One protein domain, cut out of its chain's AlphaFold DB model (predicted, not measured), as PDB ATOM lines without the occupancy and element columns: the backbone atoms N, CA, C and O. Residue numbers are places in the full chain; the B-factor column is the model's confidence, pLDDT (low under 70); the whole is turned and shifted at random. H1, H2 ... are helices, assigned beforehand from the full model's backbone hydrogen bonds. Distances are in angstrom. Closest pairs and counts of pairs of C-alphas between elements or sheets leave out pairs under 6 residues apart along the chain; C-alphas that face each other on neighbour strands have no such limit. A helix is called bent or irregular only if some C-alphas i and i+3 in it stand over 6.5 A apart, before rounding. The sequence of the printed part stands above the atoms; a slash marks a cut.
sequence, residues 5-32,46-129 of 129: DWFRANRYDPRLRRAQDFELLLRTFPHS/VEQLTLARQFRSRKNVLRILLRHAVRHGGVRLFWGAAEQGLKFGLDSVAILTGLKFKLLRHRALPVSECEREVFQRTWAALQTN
ATOM      1  N   ASP A   5     163.654 291.457-145.232       96.62
ATOM      2  CA  ASP A   5     164.237 292.329-144.200       96.62
ATOM      3  C   ASP A   5     163.236 292.663-143.091       96.62
ATOM      4  O   ASP A   5     163.595 292.705-141.915       96.62
ATOM      5  N   TRP A   6     161.955 292.809-143.444       96.62
ATOM      6  CA  TRP A   6     160.894 293.044-142.468       96.62
ATOM      7  C   TRP A   6     160.723 291.845-141.530       96.62
ATOM      8  O   TRP A   6     160.614 292.039-140.321       96.62
ATOM      9  N   PHE A   7     160.778 290.611-142.045       96.19
ATOM     10  CA  PHE A   7     160.729 289.404-141.207       96.19
ATOM     11  C   PHE A   7     161.985 289.229-140.344       96.19
ATOM     12  O   PHE A   7     161.892 288.770-139.207       96.19
ATOM     13  N   ARG A   8     163.166 289.625-140.844       95.94
ATOM     14  CA  ARG A   8     164.409 289.598-140.050       95.94
ATOM     15  C   ARG A   8     164.342 290.566-138.867       95.94
ATOM     16  O   ARG A   8     164.805 290.206-137.782       95.94
ATOM     17  N   ALA A   9     163.753 291.747-139.072       96.38
ATOM     18  CA  ALA A   9     163.528 292.748-138.030       96.38
ATOM     19  C   ALA A   9     162.380 292.369-137.074       96.38
ATOM     20  O   ALA A   9     162.432 292.677-135.887       96.38
ATOM     21  N   ASN A  10     161.361 291.659-137.565       96.44
ATOM     22  CA  ASN A  10     160.181 291.265-136.799       96.44
ATOM     23  C   ASN A  10     160.110 289.744-136.651       96.44
ATOM     24  O   ASN A  10     159.282 289.072-137.263       96.44
ATOM     25  N   ARG A  11     160.989 289.196-135.809       96.12
ATOM     26  CA  ARG A  11     161.058 287.748-135.586       96.12
ATOM     27  C   ARG A  11     159.818 287.226-134.862       96.12
ATOM     28  O   ARG A  11     159.261 287.888-133.987       96.12
ATOM     29  N   TYR A  12     159.442 286.001-135.202       95.19
ATOM     30  CA  TYR A  12     158.414 285.248-134.497       95.19
ATOM     31  C   TYR A  12     158.851 284.874-133.076       95.19
ATOM     32  O   TYR A  12     160.005 284.507-132.855       95.19
ATOM     33  N   ASP A  13     157.908 284.869-132.129       92.38
ATOM     34  CA  ASP A  13     158.124 284.263-130.813       92.38
ATOM     35  C   ASP A  13     157.843 282.743-130.877       92.38
ATOM     36  O   ASP A  13     156.683 282.329-131.018       92.38
ATOM     37  N   PRO A  14     158.866 281.874-130.736       91.56
ATOM     38  CA  PRO A  14     158.692 280.424-130.840       91.56
ATOM     39  C   PRO A  14     157.827 279.835-129.714       91.56
ATOM     40  O   PRO A  14     157.316 278.717-129.840       91.56
ATOM     41  N   ARG A  15     157.619 280.576-128.617       90.00
ATOM     42  CA  ARG A  15     156.800 280.144-127.475       90.00
ATOM     43  C   ARG A  15     155.302 280.231-127.778       90.00
ATOM     44  O   ARG A  15     154.508 279.551-127.128       90.00
ATOM     45  N   LEU A  16     154.892 281.025-128.771       89.00
ATOM     46  CA  LEU A  16     153.488 281.304-129.100       89.00
ATOM     47  C   LEU A  16     152.920 280.347-130.153       89.00
ATOM     48  O   LEU A  16     152.264 280.762-131.106       89.00
ATOM     49  N   ARG A  17     153.151 279.040-129.985       87.81
ATOM     50  CA  ARG A  17     152.690 278.010-130.932       87.81
ATOM     51  C   ARG A  17     151.207 278.180-131.298       87.81
ATOM     52  O   ARG A  17     150.354 278.230-130.412       87.81
ATOM     53  N   ARG A  18     150.898 278.176-132.601       87.19
ATOM     54  CA  ARG A  18     149.555 278.364-133.194       87.19
ATOM     55  C   ARG A  18     148.945 279.759-132.992       87.19
ATOM     56  O   ARG A  18     147.733 279.911-133.133       87.19
ATOM     57  N   ALA A  19     149.759 280.738-132.615       94.25
ATOM     58  CA  ALA A  19     149.376 282.140-132.487       94.25
ATOM     59  C   ALA A  19     150.522 283.092-132.882       94.25
ATOM     60  O   ALA A  19     150.459 284.280-132.574       94.25
ATOM     61  N   GLN A  20     151.566 282.576-133.541       95.19
ATOM     62  CA  GLN A  20     152.751 283.355-133.888       95.19
ATOM     63  C   GLN A  20     152.414 284.484-134.865       95.19
ATOM     64  O   GLN A  20     152.773 285.626-134.604       95.19
ATOM     65  N   ASP A  21     151.666 284.189-135.933       94.44
ATOM     66  CA  ASP A  21     151.249 285.206-136.907       94.44
ATOM     67  C   ASP A  21     150.347 286.263-136.268       94.44
ATOM     68  O   ASP A  21     150.496 287.450-136.532       94.44
ATOM     69  N   PHE A  22     149.448 285.848-135.371       95.25
ATOM     70  CA  PHE A  22     148.568 286.777-134.669       95.25
ATOM     71  C   PHE A  22     149.358 287.767-133.806       95.25
ATOM     72  O   PHE A  22     149.099 288.966-133.866       95.25
ATOM     73  N   GLU A  23     150.324 287.283-133.017       96.44
ATOM     74  CA  GLU A  23     151.181 288.169-132.220       96.44
ATOM     75  C   GLU A  23     152.017 289.087-133.104       96.44
ATOM     76  O   GLU A  23     152.055 290.290-132.852       96.44
ATOM     77  N   LEU A  24     152.629 288.533-134.153       96.25
ATOM     78  CA  LEU A  24     153.475 289.286-135.065       96.25
ATOM     79  C   LEU A  24     152.691 290.438-135.697       96.25
ATOM     80  O   LEU A  24     153.135 291.585-135.645       96.25
ATOM     81  N   LEU A  25     151.509 290.155-136.248       95.44
ATOM     82  CA  LEU A  25     150.655 291.167-136.868       95.44
ATOM     83  C   LEU A  25     150.166 292.191-135.843       95.44
ATOM     84  O   LEU A  25     150.270 293.387-136.095       95.44
ATOM     85  N   LEU A  26     149.697 291.754-134.670       95.12
ATOM     86  CA  LEU A  26     149.211 292.664-133.631       95.12
ATOM     87  C   LEU A  26     150.305 293.620-133.143       95.12
ATOM     88  O   LEU A  26     150.063 294.815-132.989       95.12
ATOM     89  N   ARG A  27     151.509 293.097-132.893       95.06
ATOM     90  CA  ARG A  27     152.650 293.882-132.416       95.06
ATOM     91  C   ARG A  27     153.138 294.872-133.463       95.06
ATOM     92  O   ARG A  27     153.534 295.973-133.099       95.06
ATOM     93  N   THR A  28     153.124 294.483-134.733       96.25
ATOM     94  CA  THR A  28     153.699 295.289-135.819       96.25
ATOM     95  C   THR A  28     152.701 296.217-136.498       96.25
ATOM     96  O   THR A  28     153.119 297.137-137.200       96.25
ATOM     97  N   PHE A  29     151.400 296.025-136.259       94.56
ATOM     98  CA  PHE A  29     150.315 296.845-136.796       94.56
ATOM     99  C   PHE A  29     150.498 298.358-136.616       94.56
ATOM    100  O   PHE A  29     150.285 299.073-137.593       94.56
ATOM    101  N   PRO A  30     150.950 298.882-135.458       93.69
ATOM    102  CA  PRO A  30     151.104 300.327-135.284       93.69
ATOM    103  C   PRO A  30     152.136 300.975-136.219       93.69
ATOM    104  O   PRO A  30     152.095 302.183-136.428       93.69
ATOM    105  N   HIS A  31     153.073 300.196-136.762       95.06
ATOM    106  CA  HIS A  31     154.210 300.701-137.536       95.06
ATOM    107  C   HIS A  31     154.435 299.932-138.850       95.06
ATOM    108  O   HIS A  31     155.512 300.005-139.441       95.06
ATOM    109  N   SER A  32     153.442 299.166-139.306       95.56
ATOM    110  CA  SER A  32     153.483 298.416-140.566       95.56
ATOM    111  C   SER A  32     152.219 298.684-141.371       95.56
ATOM    112  O   SER A  32     151.155 298.943-140.815       95.56
ATOM    113  N   VAL A  46     143.266 271.272-144.737       82.38
ATOM    114  CA  VAL A  46     142.943 271.204-143.309       82.38
ATOM    115  C   VAL A  46     142.548 269.770-142.980       82.38
ATOM    116  O   VAL A  46     141.443 269.345-143.289       82.38
ATOM    117  N   GLU A  47     143.457 269.000-142.379       78.44
ATOM    118  CA  GLU A  47     143.212 267.572-142.130       78.44
ATOM    119  C   GLU A  47     142.138 267.318-141.068       78.44
ATOM    120  O   GLU A  47     141.166 266.614-141.315       78.44
ATOM    121  N   GLN A  48     142.323 267.867-139.863       78.00
ATOM    122  CA  GLN A  48     141.420 267.643-138.735       78.00
ATOM    123  C   GLN A  48     141.356 268.861-137.812       78.00
ATOM    124  O   GLN A  48     142.361 269.297-137.227       78.00
ATOM    125  N   LEU A  49     140.134 269.358-137.622       77.56
ATOM    126  CA  LEU A  49     139.793 270.345-136.607       77.56
ATOM    127  C   LEU A  49     139.459 269.617-135.300       77.56
ATOM    128  O   LEU A  49     138.385 269.050-135.142       77.56
ATOM    129  N   THR A  50     140.388 269.633-134.346       83.31
ATOM    130  CA  THR A  50     140.173 269.039-133.013       83.31
ATOM    131  C   THR A  50     139.930 270.134-131.977       83.31
ATOM    132  O   THR A  50     140.651 271.140-131.992       83.31
ATOM    133  N   LEU A  51     139.030 269.903-131.015       82.38
ATOM    134  CA  LEU A  51     138.769 270.835-129.905       82.38
ATOM    135  C   LEU A  51     140.055 271.199-129.146       82.38
ATOM    136  O   LEU A  51     140.321 272.372-128.911       82.38
ATOM    137  N   ALA A  52     140.932 270.227-128.879       84.19
ATOM    138  CA  ALA A  52     142.200 270.469-128.186       84.19
ATOM    139  C   ALA A  52     143.149 271.428-128.941       84.19
ATOM    140  O   ALA A  52     143.850 272.237-128.331       84.19
ATOM    141  N   ARG A  53     143.199 271.357-130.282       84.62
ATOM    142  CA  ARG A  53     143.991 272.296-131.107       84.62
ATOM    143  C   ARG A  53     143.408 273.709-131.042       84.62
ATOM    144  O   ARG A  53     144.182 274.651-130.875       84.62
ATOM    145  N   GLN A  54     142.083 273.836-131.119       85.25
ATOM    146  CA  GLN A  54     141.388 275.122-131.021       85.25
ATOM    147  C   GLN A  54     141.586 275.757-129.647       85.25
ATOM    148  O   GLN A  54     142.046 276.892-129.567       85.25
ATOM    149  N   PHE A  55     141.371 274.988-128.582       87.31
ATOM    150  CA  PHE A  55     141.593 275.408-127.202       87.31
ATOM    151  C   PHE A  55     142.999 275.990-126.991       87.31
ATOM    152  O   PHE A  55     143.151 277.095-126.470       87.31
ATOM    153  N   ARG A  56     144.044 275.287-127.458       89.12
ATOM    154  CA  ARG A  56     145.437 275.762-127.348       89.12
ATOM    155  C   ARG A  56     145.672 277.060-128.116       89.12
ATOM    156  O   ARG A  56     146.342 277.949-127.597       89.12
ATOM    157  N   SER A  57     145.132 277.170-129.329       89.56
ATOM    158  CA  SER A  57     145.258 278.389-130.133       89.56
ATOM    159  C   SER A  57     144.559 279.571-129.451       89.56
ATOM    160  O   SER A  57     145.199 280.595-129.216       89.56
ATOM    161  N   ARG A  58     143.306 279.403-129.003       90.19
ATOM    162  CA  ARG A  58     142.548 280.446-128.291       90.19
ATOM    163  C   ARG A  58     143.216 280.884-126.997       90.19
ATOM    164  O   ARG A  58     143.317 282.079-126.756       90.19
ATOM    165  N   LYS A  59     143.723 279.941-126.196       92.44
ATOM    166  CA  LYS A  59     144.477 280.247-124.970       92.44
ATOM    167  C   LYS A  59     145.653 281.181-125.251       92.44
ATOM    168  O   LYS A  59     145.880 282.131-124.506       92.44
ATOM    169  N   ASN A  60     146.406 280.907-126.315       94.00
ATOM    170  CA  ASN A  60     147.561 281.720-126.678       94.00
ATOM    171  C   ASN A  60     147.138 283.099-127.193       94.00
ATOM    172  O   ASN A  60     147.689 284.093-126.730       94.00
ATOM    173  N   VAL A  61     146.124 283.173-128.062       94.56
ATOM    174  CA  VAL A  61     145.562 284.448-128.545       94.56
ATOM    175  C   VAL A  61     145.035 285.298-127.387       94.56
ATOM    176  O   VAL A  61     145.367 286.476-127.294       94.56
ATOM    177  N   LEU A  62     144.289 284.700-126.455       94.69
ATOM    178  CA  LEU A  62     143.798 285.370-125.252       94.69
ATOM    179  C   LEU A  62     144.949 285.943-124.419       94.69
ATOM    180  O   LEU A  62     144.923 287.110-124.038       94.69
ATOM    181  N   ARG A  63     145.992 285.141-124.171       94.00
ATOM    182  CA  ARG A  63     147.180 285.582-123.429       94.00
ATOM    183  C   ARG A  63     147.894 286.747-124.125       94.00
ATOM    184  O   ARG A  63     148.354 287.657-123.439       94.00
ATOM    185  N   ILE A  64     147.990 286.723-125.455       95.31
ATOM    186  CA  ILE A  64     148.568 287.816-126.252       95.31
ATOM    187  C   ILE A  64     147.720 289.083-126.090       95.31
ATOM    188  O   ILE A  64     148.257 290.128-125.731       95.31
ATOM    189  N   LEU A  65     146.401 288.983-126.277       95.56
ATOM    190  CA  LEU A  65     145.485 290.120-126.168       95.56
ATOM    191  C   LEU A  65     145.508 290.753-124.777       95.56
ATOM    192  O   LEU A  65     145.646 291.965-124.681       95.56
ATOM    193  N   LEU A  66     145.460 289.951-123.709       94.12
ATOM    194  CA  LEU A  66     145.551 290.456-122.337       94.12
ATOM    195  C   LEU A  66     146.885 291.160-122.078       94.12
ATOM    196  O   LEU A  66     146.904 292.257-121.527       94.12
ATOM    197  N   ARG A  67     148.006 290.575-122.520       93.06
ATOM    198  CA  ARG A  67     149.327 291.208-122.389       93.06
ATOM    199  C   ARG A  67     149.378 292.553-123.117       93.06
ATOM    200  O   ARG A  67     149.915 293.514-122.573       93.06
ATOM    201  N   HIS A  68     148.840 292.621-124.333       92.81
ATOM    202  CA  HIS A  68     148.800 293.863-125.100       92.81
ATOM    203  C   HIS A  68     147.865 294.895-124.467       92.81
ATOM    204  O   HIS A  68     148.272 296.047-124.346       92.81
ATOM    205  N   ALA A  69     146.679 294.482-124.008       92.44
ATOM    206  CA  ALA A  69     145.698 295.342-123.351       92.44
ATOM    207  C   ALA A  69     146.251 295.964-122.063       92.44
ATOM    208  O   ALA A  69     146.113 297.164-121.859       92.44
ATOM    209  N   VAL A  70     146.943 295.178-121.230       91.69
ATOM    210  CA  VAL A  70     147.587 295.678-120.002       91.69
ATOM    211  C   VAL A  70     148.722 296.652-120.323       91.69
ATOM    212  O   VAL A  70     148.876 297.657-119.640       91.69
ATOM    213  N   ARG A  71     149.527 296.371-121.355       90.50
ATOM    214  CA  ARG A  71     150.724 297.168-121.663       90.50
ATOM    215  C   ARG A  71     150.439 298.460-122.430       90.50
ATOM    216  O   ARG A  71     151.146 299.436-122.224       90.50
ATOM    217  N   HIS A  72     149.470 298.450-123.340       88.56
ATOM    218  CA  HIS A  72     149.212 299.568-124.258       88.56
ATOM    219  C   HIS A  72     147.853 300.232-124.006       88.56
ATOM    220  O   HIS A  72     147.582 301.289-124.566       88.56
ATOM    221  N   GLY A  73     146.993 299.622-123.182       83.75
ATOM    222  CA  GLY A  73     145.603 300.040-123.045       83.75
ATOM    223  C   GLY A  73     144.793 299.798-124.323       83.75
ATOM    224  O   GLY A  73     145.307 299.354-125.349       83.75
ATOM    225  N   GLY A  74     143.493 300.081-124.264       86.44
ATOM    226  CA  GLY A  74     142.624 300.096-125.443       86.44
ATOM    227  C   GLY A  74     141.436 299.144-125.347       86.44
ATOM    228  O   GLY A  74     141.578 297.922-125.310       86.44
ATOM    229  N   VAL A  75     140.236 299.723-125.393       87.62
ATOM    230  CA  VAL A  75     138.952 299.017-125.240       87.62
ATOM    231  C   VAL A  75     138.795 297.875-126.249       87.62
ATOM    232  O   VAL A  75     138.299 296.808-125.901       87.62
ATOM    233  N   ARG A  76     139.290 298.043-127.483       90.81
ATOM    234  CA  ARG A  76     139.233 297.000-128.523       90.81
ATOM    235  C   ARG A  76     140.041 295.750-128.164       90.81
ATOM    236  O   ARG A  76     139.600 294.645-128.467       90.81
ATOM    237  N   LEU A  77     141.192 295.904-127.506       91.44
ATOM    238  CA  LEU A  77     142.008 294.768-127.066       91.44
ATOM    239  C   LEU A  77     141.332 294.023-125.914       91.44
ATOM    240  O   LEU A  77     141.318 292.794-125.914       91.44
ATOM    241  N   PHE A  78     140.723 294.759-124.980       90.88
ATOM    242  CA  PHE A  78     139.921 294.169-123.907       90.88
ATOM    243  C   PHE A  78     138.697 293.432-124.447       90.88
ATOM    244  O   PHE A  78     138.448 292.301-124.042       90.88
ATOM    245  N   TRP A  79     137.977 294.022-125.404       93.81
ATOM    246  CA  TRP A  79     136.844 293.367-126.051       93.81
ATOM    247  C   TRP A  79     137.269 292.098-126.794       93.81
ATOM    248  O   TRP A  79     136.679 291.038-126.599       93.81
ATOM    249  N   GLY A  80     138.356 292.167-127.568       92.50
ATOM    250  CA  GLY A  80     138.922 290.988-128.222       92.50
ATOM    251  C   GLY A  80     139.333 289.906-127.218       92.50
ATOM    252  O   GLY A  80     139.103 288.720-127.457       92.50
ATOM    253  N   ALA A  81     139.917 290.290-126.078       93.31
ATOM    254  CA  ALA A  81     140.249 289.355-125.006       93.31
ATOM    255  C   ALA A  81     138.986 288.722-124.403       93.31
ATOM    256  O   ALA A  81     138.941 287.506-124.241       93.31
ATOM    257  N   ALA A  82     137.941 289.506-124.134       93.69
ATOM    258  CA  ALA A  82     136.667 289.002-123.621       93.69
ATOM    259  C   ALA A  82     136.015 288.005-124.596       93.69
ATOM    260  O   ALA A  82     135.631 286.907-124.195       93.69
ATOM    261  N   GLU A  83     135.980 288.327-125.891       93.38
ATOM    262  CA  GLU A  83     135.446 287.452-126.938       93.38
ATOM    263  C   GLU A  83     136.206 286.115-127.018       93.38
ATOM    264  O   GLU A  83     135.605 285.038-127.111       93.38
ATOM    265  N   GLN A  84     137.542 286.158-126.958       92.31
ATOM    266  CA  GLN A  84     138.363 284.945-126.956       92.31
ATOM    267  C   GLN A  84     138.228 284.162-125.650       92.31
ATOM    268  O   GLN A  84     138.226 282.932-125.689       92.31
ATOM    269  N   GLY A  85     138.068 284.851-124.519       92.69
ATOM    270  CA  GLY A  85     137.782 284.261-123.213       92.69
ATOM    271  C   GLY A  85     136.470 283.486-123.208       92.69
ATOM    272  O   GLY A  85     136.452 282.328-122.796       92.69
ATOM    273  N   LEU A  86     135.402 284.062-123.768       92.56
ATOM    274  CA  LEU A  86     134.111 283.386-123.914       92.56
ATOM    275  C   LEU A  86     134.242 282.112-124.758       92.56
ATOM    276  O   LEU A  86     133.843 281.029-124.334       92.56
ATOM    277  N   LYS A  87     134.867 282.216-125.937       89.25
ATOM    278  CA  LYS A  87     135.097 281.064-126.825       89.25
ATOM    279  C   LYS A  87     135.960 279.985-126.161       89.25
ATOM    280  O   LYS A  87     135.706 278.800-126.346       89.25
ATOM    281  N   PHE A  88     136.961 280.388-125.383       88.38
ATOM    282  CA  PHE A  88     137.799 279.480-124.605       88.38
ATOM    283  C   PHE A  88     137.013 278.771-123.491       88.38
ATOM    284  O   PHE A  88     137.180 277.567-123.301       88.38
ATOM    285  N   GLY A  89     136.127 279.483-122.790       89.50
ATOM    286  CA  GLY A  89     135.234 278.901-121.784       89.50
ATOM    287  C   GLY A  89     134.308 277.841-122.382       89.50
ATOM    288  O   GLY A  89     134.235 276.728-121.866       89.50
ATOM    289  N   LEU A  90     133.691 278.137-123.531       88.06
ATOM    290  CA  LEU A  90     132.850 277.174-124.252       88.06
ATOM    291  C   LEU A  90     133.631 275.923-124.678       88.06
ATOM    292  O   LEU A  90     133.162 274.802-124.477       88.06
ATOM    293  N   ASP A  91     134.845 276.098-125.213       86.38
ATOM    294  CA  ASP A  91     135.718 274.974-125.568       86.38
ATOM    295  C   ASP A  91     136.114 274.150-124.321       86.38
ATOM    296  O   ASP A  91     136.207 272.927-124.401       86.38
ATOM    297  N   SER A  92     136.307 274.796-123.162       86.19
ATOM    298  CA  SER A  92     136.626 274.125-121.889       86.19
ATOM    299  C   SER A  92     135.484 273.225-121.429       86.19
ATOM    300  O   SER A  92     135.709 272.054-121.130       86.19
ATOM    301  N   VAL A  93     134.253 273.748-121.426       88.12
ATOM    302  CA  VAL A  93     133.052 272.978-121.066       88.12
ATOM    303  C   VAL A  93     132.879 271.793-122.013       88.12
ATOM    304  O   VAL A  93     132.664 270.675-121.553       88.12
ATOM    305  N   ALA A  94     133.039 272.001-123.322       85.06
ATOM    306  CA  ALA A  94     132.920 270.936-124.318       85.06
ATOM    307  C   ALA A  94     133.947 269.808-124.106       85.06
ATOM    308  O   ALA A  94     133.608 268.631-124.208       85.06
ATOM    309  N   ILE A  95     135.197 270.157-123.781       84.06
ATOM    310  CA  ILE A  95     136.250 269.172-123.505       84.06
ATOM    311  C   ILE A  95     135.967 268.415-122.201       84.06
ATOM    312  O   ILE A  95     136.070 267.193-122.192       84.06
ATOM    313  N   LEU A  96     135.601 269.117-121.122       86.25
ATOM    314  CA  LEU A  96     135.391 268.512-119.800       86.25
ATOM    315  C   LEU A  96     134.140 267.629-119.730       86.25
ATOM    316  O   LEU A  96     134.139 266.624-119.031       86.25
ATOM    317  N   THR A  97     133.083 267.989-120.457       84.94
ATOM    318  CA  THR A  97     131.807 267.248-120.460       84.94
ATOM    319  C   THR A  97     131.723 266.189-121.560       84.94
ATOM    320  O   THR A  97     130.746 265.450-121.628       84.94
ATOM    321  N   GLY A  98     132.701 266.136-122.471       75.38
ATOM    322  CA  GLY A  98     132.660 265.255-123.639       75.38
ATOM    323  C   GLY A  98     131.586 265.623-124.674       75.38
ATOM    324  O   GLY A  98     131.463 264.933-125.690       75.38
ATOM    325  N   LEU A  99     130.833 266.716-124.473       71.44
ATOM    326  CA  LEU A  99     129.912 267.232-125.479       71.44
ATOM    327  C   LEU A  99     130.724 267.636-126.712       71.44
ATOM    328  O   LEU A  99     131.435 268.643-126.715       71.44
ATOM    329  N   LYS A 100     130.577 266.876-127.803       63.97
ATOM    330  CA  LYS A 100     131.035 267.272-129.142       63.97
ATOM    331  C   LYS A 100     130.193 268.459-129.611       63.97
ATOM    332  O   LYS A 100     129.266 268.318-130.406       63.97
ATOM    333  N   PHE A 101     130.473 269.634-129.061       61.88
ATOM    334  CA  PHE A 101     129.718 270.844-129.335       61.88
ATOM    335  C   PHE A 101     129.748 271.141-130.839       61.88
ATOM    336  O   PHE A 101     130.795 271.071-131.491       61.88
ATOM    337  N   LYS A 102     128.603 271.574-131.381       59.44
ATOM    338  CA  LYS A 102     128.460 272.059-132.768       59.44
ATOM    339  C   LYS A 102     129.370 273.262-133.099       59.44
ATOM    340  O   LYS A 102     129.393 273.690-134.248       59.44
ATOM    341  N   LEU A 103     130.151 273.779-132.141       61.78
ATOM    342  CA  LEU A 103     131.130 274.864-132.303       61.78
ATOM    343  C   LEU A 103     132.139 274.614-133.430       61.78
ATOM    344  O   LEU A 103     132.467 275.538-134.170       61.78
ATOM    345  N   LEU A 104     132.613 273.375-133.595       63.53
ATOM    346  CA  LEU A 104     133.474 273.025-134.734       63.53
ATOM    347  C   LEU A 104     132.685 272.855-136.030       63.53
ATOM    348  O   LEU A 104     133.236 273.063-137.105       63.53
ATOM    349  N   ARG A 105     131.399 272.506-135.936       64.50
ATOM    350  CA  ARG A 105     130.556 272.166-137.084       64.50
ATOM    351  C   ARG A 105     130.334 273.362-138.000       64.50
ATOM    352  O   ARG A 105     130.381 273.187-139.203       64.50
ATOM    353  N   HIS A 106     130.201 274.571-137.450       69.62
ATOM    354  CA  HIS A 106     130.147 275.798-138.256       69.62
ATOM    355  C   HIS A 106     131.445 276.038-139.051       69.62
ATOM    356  O   HIS A 106     131.417 276.629-140.122       69.62
ATOM    357  N   ARG A 107     132.603 275.603-138.538       69.00
ATOM    358  CA  ARG A 107     133.898 275.747-139.230       69.00
ATOM    359  C   ARG A 107     134.227 274.592-140.173       69.00
ATOM    360  O   ARG A 107     135.211 274.681-140.894       69.00
ATOM    361  N   ALA A 108     133.453 273.518-140.120       71.88
ATOM    362  CA  ALA A 108     133.669 272.299-140.888       71.88
ATOM    363  C   ALA A 108     132.396 271.905-141.647       71.88
ATOM    364  O   ALA A 108     132.098 270.719-141.783       71.88
ATOM    365  N   LEU A 109     131.606 272.899-142.065       77.38
ATOM    366  CA  LEU A 109     130.464 272.646-142.931       77.38
ATOM    367  C   LEU A 109     130.968 272.046-144.248       77.38
ATOM    368  O   LEU A 109     132.071 272.388-144.687       77.38
ATOM    369  N   PRO A 110     130.198 271.133-144.859       79.19
ATOM    370  CA  PRO A 110     130.518 270.673-146.197       79.19
ATOM    371  C   PRO A 110     130.572 271.878-147.138       79.19
ATOM    372  O   PRO A 110     129.693 272.739-147.104       79.19
ATOM    373  N   VAL A 111     131.634 271.931-147.937       84.06
ATOM    374  CA  VAL A 111     131.819 272.940-148.982       84.06
ATOM    375  C   VAL A 111     130.710 272.754-150.014       84.06
ATOM    376  O   VAL A 111     130.439 271.616-150.406       84.06
ATOM    377  N   SER A 112     130.058 273.839-150.428       90.19
ATOM    378  CA  SER A 112     129.051 273.778-151.492       90.19
ATOM    379  C   SER A 112     129.683 273.360-152.826       90.19
ATOM    380  O   SER A 112     130.877 273.561-153.044       90.19
ATOM    381  N   GLU A 113     128.895 272.799-153.747       92.94
ATOM    382  CA  GLU A 113     129.419 272.402-155.066       92.94
ATOM    383  C   GLU A 113     130.010 273.600-155.829       92.94
ATOM    384  O   GLU A 113     131.102 273.504-156.381       92.94
ATOM    385  N   CYS A 114     129.375 274.775-155.743       92.31
ATOM    386  CA  CYS A 114     129.896 276.008-156.339       92.31
ATOM    387  C   CYS A 114     131.277 276.394-155.771       92.31
ATOM    388  O   CYS A 114     132.217 276.657-156.523       92.31
ATOM    389  N   GLU A 115     131.445 276.376-154.443       90.12
ATOM    390  CA  GLU A 115     132.742 276.656-153.808       90.12
ATOM    391  C   GLU A 115     133.801 275.609-154.186       90.12
ATOM    392  O   GLU A 115     134.970 275.950-154.378       90.12
ATOM    393  N   ARG A 116     133.401 274.339-154.327       90.88
ATOM    394  CA  ARG A 116     134.288 273.255-154.764       90.88
ATOM    395  C   ARG A 116     134.776 273.481-156.195       90.88
ATOM    396  O   ARG A 116     135.975 273.352-156.434       90.88
ATOM    397  N   GLU A 117     133.894 273.842-157.121       93.38
ATOM    398  CA  GLU A 117     134.254 274.141-158.512       93.38
ATOM    399  C   GLU A 117     135.182 275.358-158.615       93.38
ATOM    400  O   GLU A 117     136.159 275.344-159.368       93.38
ATOM    401  N   VAL A 118     134.908 276.422-157.850       90.62
ATOM    402  CA  VAL A 118     135.787 277.601-157.777       90.62
ATOM    403  C   VAL A 118     137.168 277.208-157.255       90.62
ATOM    404  O   VAL A 118     138.179 277.589-157.851       90.62
ATOM    405  N   PHE A 119     137.226 276.408-156.187       90.44
ATOM    406  CA  PHE A 119     138.490 275.925-155.642       90.44
ATOM    407  C   PHE A 119     139.263 275.080-156.659       90.44
ATOM    408  O   PHE A 119     140.442 275.337-156.869       90.44
ATOM    409  N   GLN A 120     138.619 274.115-157.322       92.06
ATOM    410  CA  GLN A 120     139.268 273.249-158.313       92.06
ATOM    411  C   GLN A 120     139.837 274.043-159.492       92.06
ATOM    412  O   GLN A 120     140.987 273.822-159.872       92.06
ATOM    413  N   ARG A 121     139.070 275.001-160.029       90.94
ATOM    414  CA  ARG A 121     139.537 275.887-161.108       90.94
ATOM    415  C   ARG A 121     140.738 276.722-160.678       90.94
ATOM    416  O   ARG A 121     141.746 276.755-161.379       90.94
ATOM    417  N   THR A 122     140.649 277.351-159.507       90.94
ATOM    418  CA  THR A 122     141.736 278.174-158.952       90.94
ATOM    419  C   THR A 122     142.983 277.329-158.688       90.94
ATOM    420  O   THR A 122     144.094 277.729-159.018       90.94
ATOM    421  N   TRP A 123     142.806 276.131-158.130       91.00
ATOM    422  CA  TRP A 123     143.892 275.205-157.830       91.00
ATOM    423  C   TRP A 123     144.615 274.732-159.093       91.00
ATOM    424  O   TRP A 123     145.842 274.731-159.121       91.00
ATOM    425  N   ALA A 124     143.876 274.388-160.152       90.75
ATOM    426  CA  ALA A 124     144.463 274.013-161.437       90.75
ATOM    427  C   ALA A 124     145.269 275.169-162.058       90.75
ATOM    428  O   ALA A 124     146.395 274.964-162.507       90.75
ATOM    429  N   ALA A 125     144.738 276.397-162.010       88.44
ATOM    430  CA  ALA A 125     145.441 277.581-162.502       88.44
ATOM    431  C   ALA A 125     146.769 277.824-161.757       88.44
ATOM    432  O   ALA A 125     147.774 278.149-162.382       88.44
ATOM    433  N   LEU A 126     146.801 277.595-160.438       85.94
ATOM    434  CA  LEU A 126     148.020 277.714-159.630       85.94
ATOM    435  C   LEU A 126     149.068 276.627-159.914       85.94
ATOM    436  O   LEU A 126     150.233 276.848-159.613       85.94
ATOM    437  N   GLN A 127     148.682 275.467-160.457       82.75
ATOM    438  CA  GLN A 127     149.626 274.397-160.819       82.75
ATOM    439  C   GLN A 127     150.253 274.569-162.206       82.75
ATOM    440  O   GLN A 127     151.213 273.872-162.526       82.75
ATOM    441  N   THR A 128     149.688 275.443-163.040       76.81
ATOM    442  CA  THR A 128     150.130 275.627-164.432       76.81
ATOM    443  C   THR A 128     151.150 276.770-164.576       76.81
ATOM    444  O   THR A 128     151.765 276.902-165.630       76.81
ATOM    445  N   ASN A 129     151.331 277.574-163.520       58.09
ATOM    446  CA  ASN A 129     152.353 278.622-163.391       58.09
ATOM    447  C   ASN A 129     153.560 278.114-162.597       58.09
ATOM    448  O   ASN A 129     154.683 278.575-162.894       58.09
TER     449      ASN A 129
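What this domain is: This is residues 5 to 32 and 46 to 129 of the 129 residues of an uncharacterized protein of Cyanobacteria bacterium 13_1_40CM_2_61_4 (UniProt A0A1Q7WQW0). H3 and H4 form a long helical hairpin, H2 grazes H3, and most of H5 sticks out with residues 112 to 118 and 120 to 129. The printed part has 112 residues with five named helices, H1 to H5, and is all helix. It is loose, radius of gyration 17.9 A, spanning 47 by 46 by 25 A.

Where its parts are: H1, residues 5 to 9, begins at C-alpha (164.237, 292.329, -144.200). H2, residues 20 to 31, is irregular: C-alphas 27 and 30 are 7.2 A apart. H3, residues 51 to 72, measures 31.1 A; H4, residues 75 to 97, 32.9 A; H5, residues 113 to 128, 23.0 A, ending at C-alpha (150.130, 275.627, -164.432).

How they stand to each other: H1 and H5 touch no helix. H2, with residues 22 to 23 alone, only just touches H3, with 3 C-alpha pairs within 8 A, closest Glu 23 and Ile 64, 6.5 A. H3 and H4, a hairpin, touch, closest C-alphas Ala 69 and Leu 77, 5.3 A, at a shallow tilt of 26 degrees, opposite ways. Every O i to N i+4 pair is within hydrogen-bond range in H1, H3, H4 and H5; in H2, 6 of 8.

The domain as a whole: Residues 33 to 45 are cut out, C-alphas 32 and 46 being 29.3 A apart. The H4 to H5 link is long; residues 100 to 107 and 129 have pLDDT under 70.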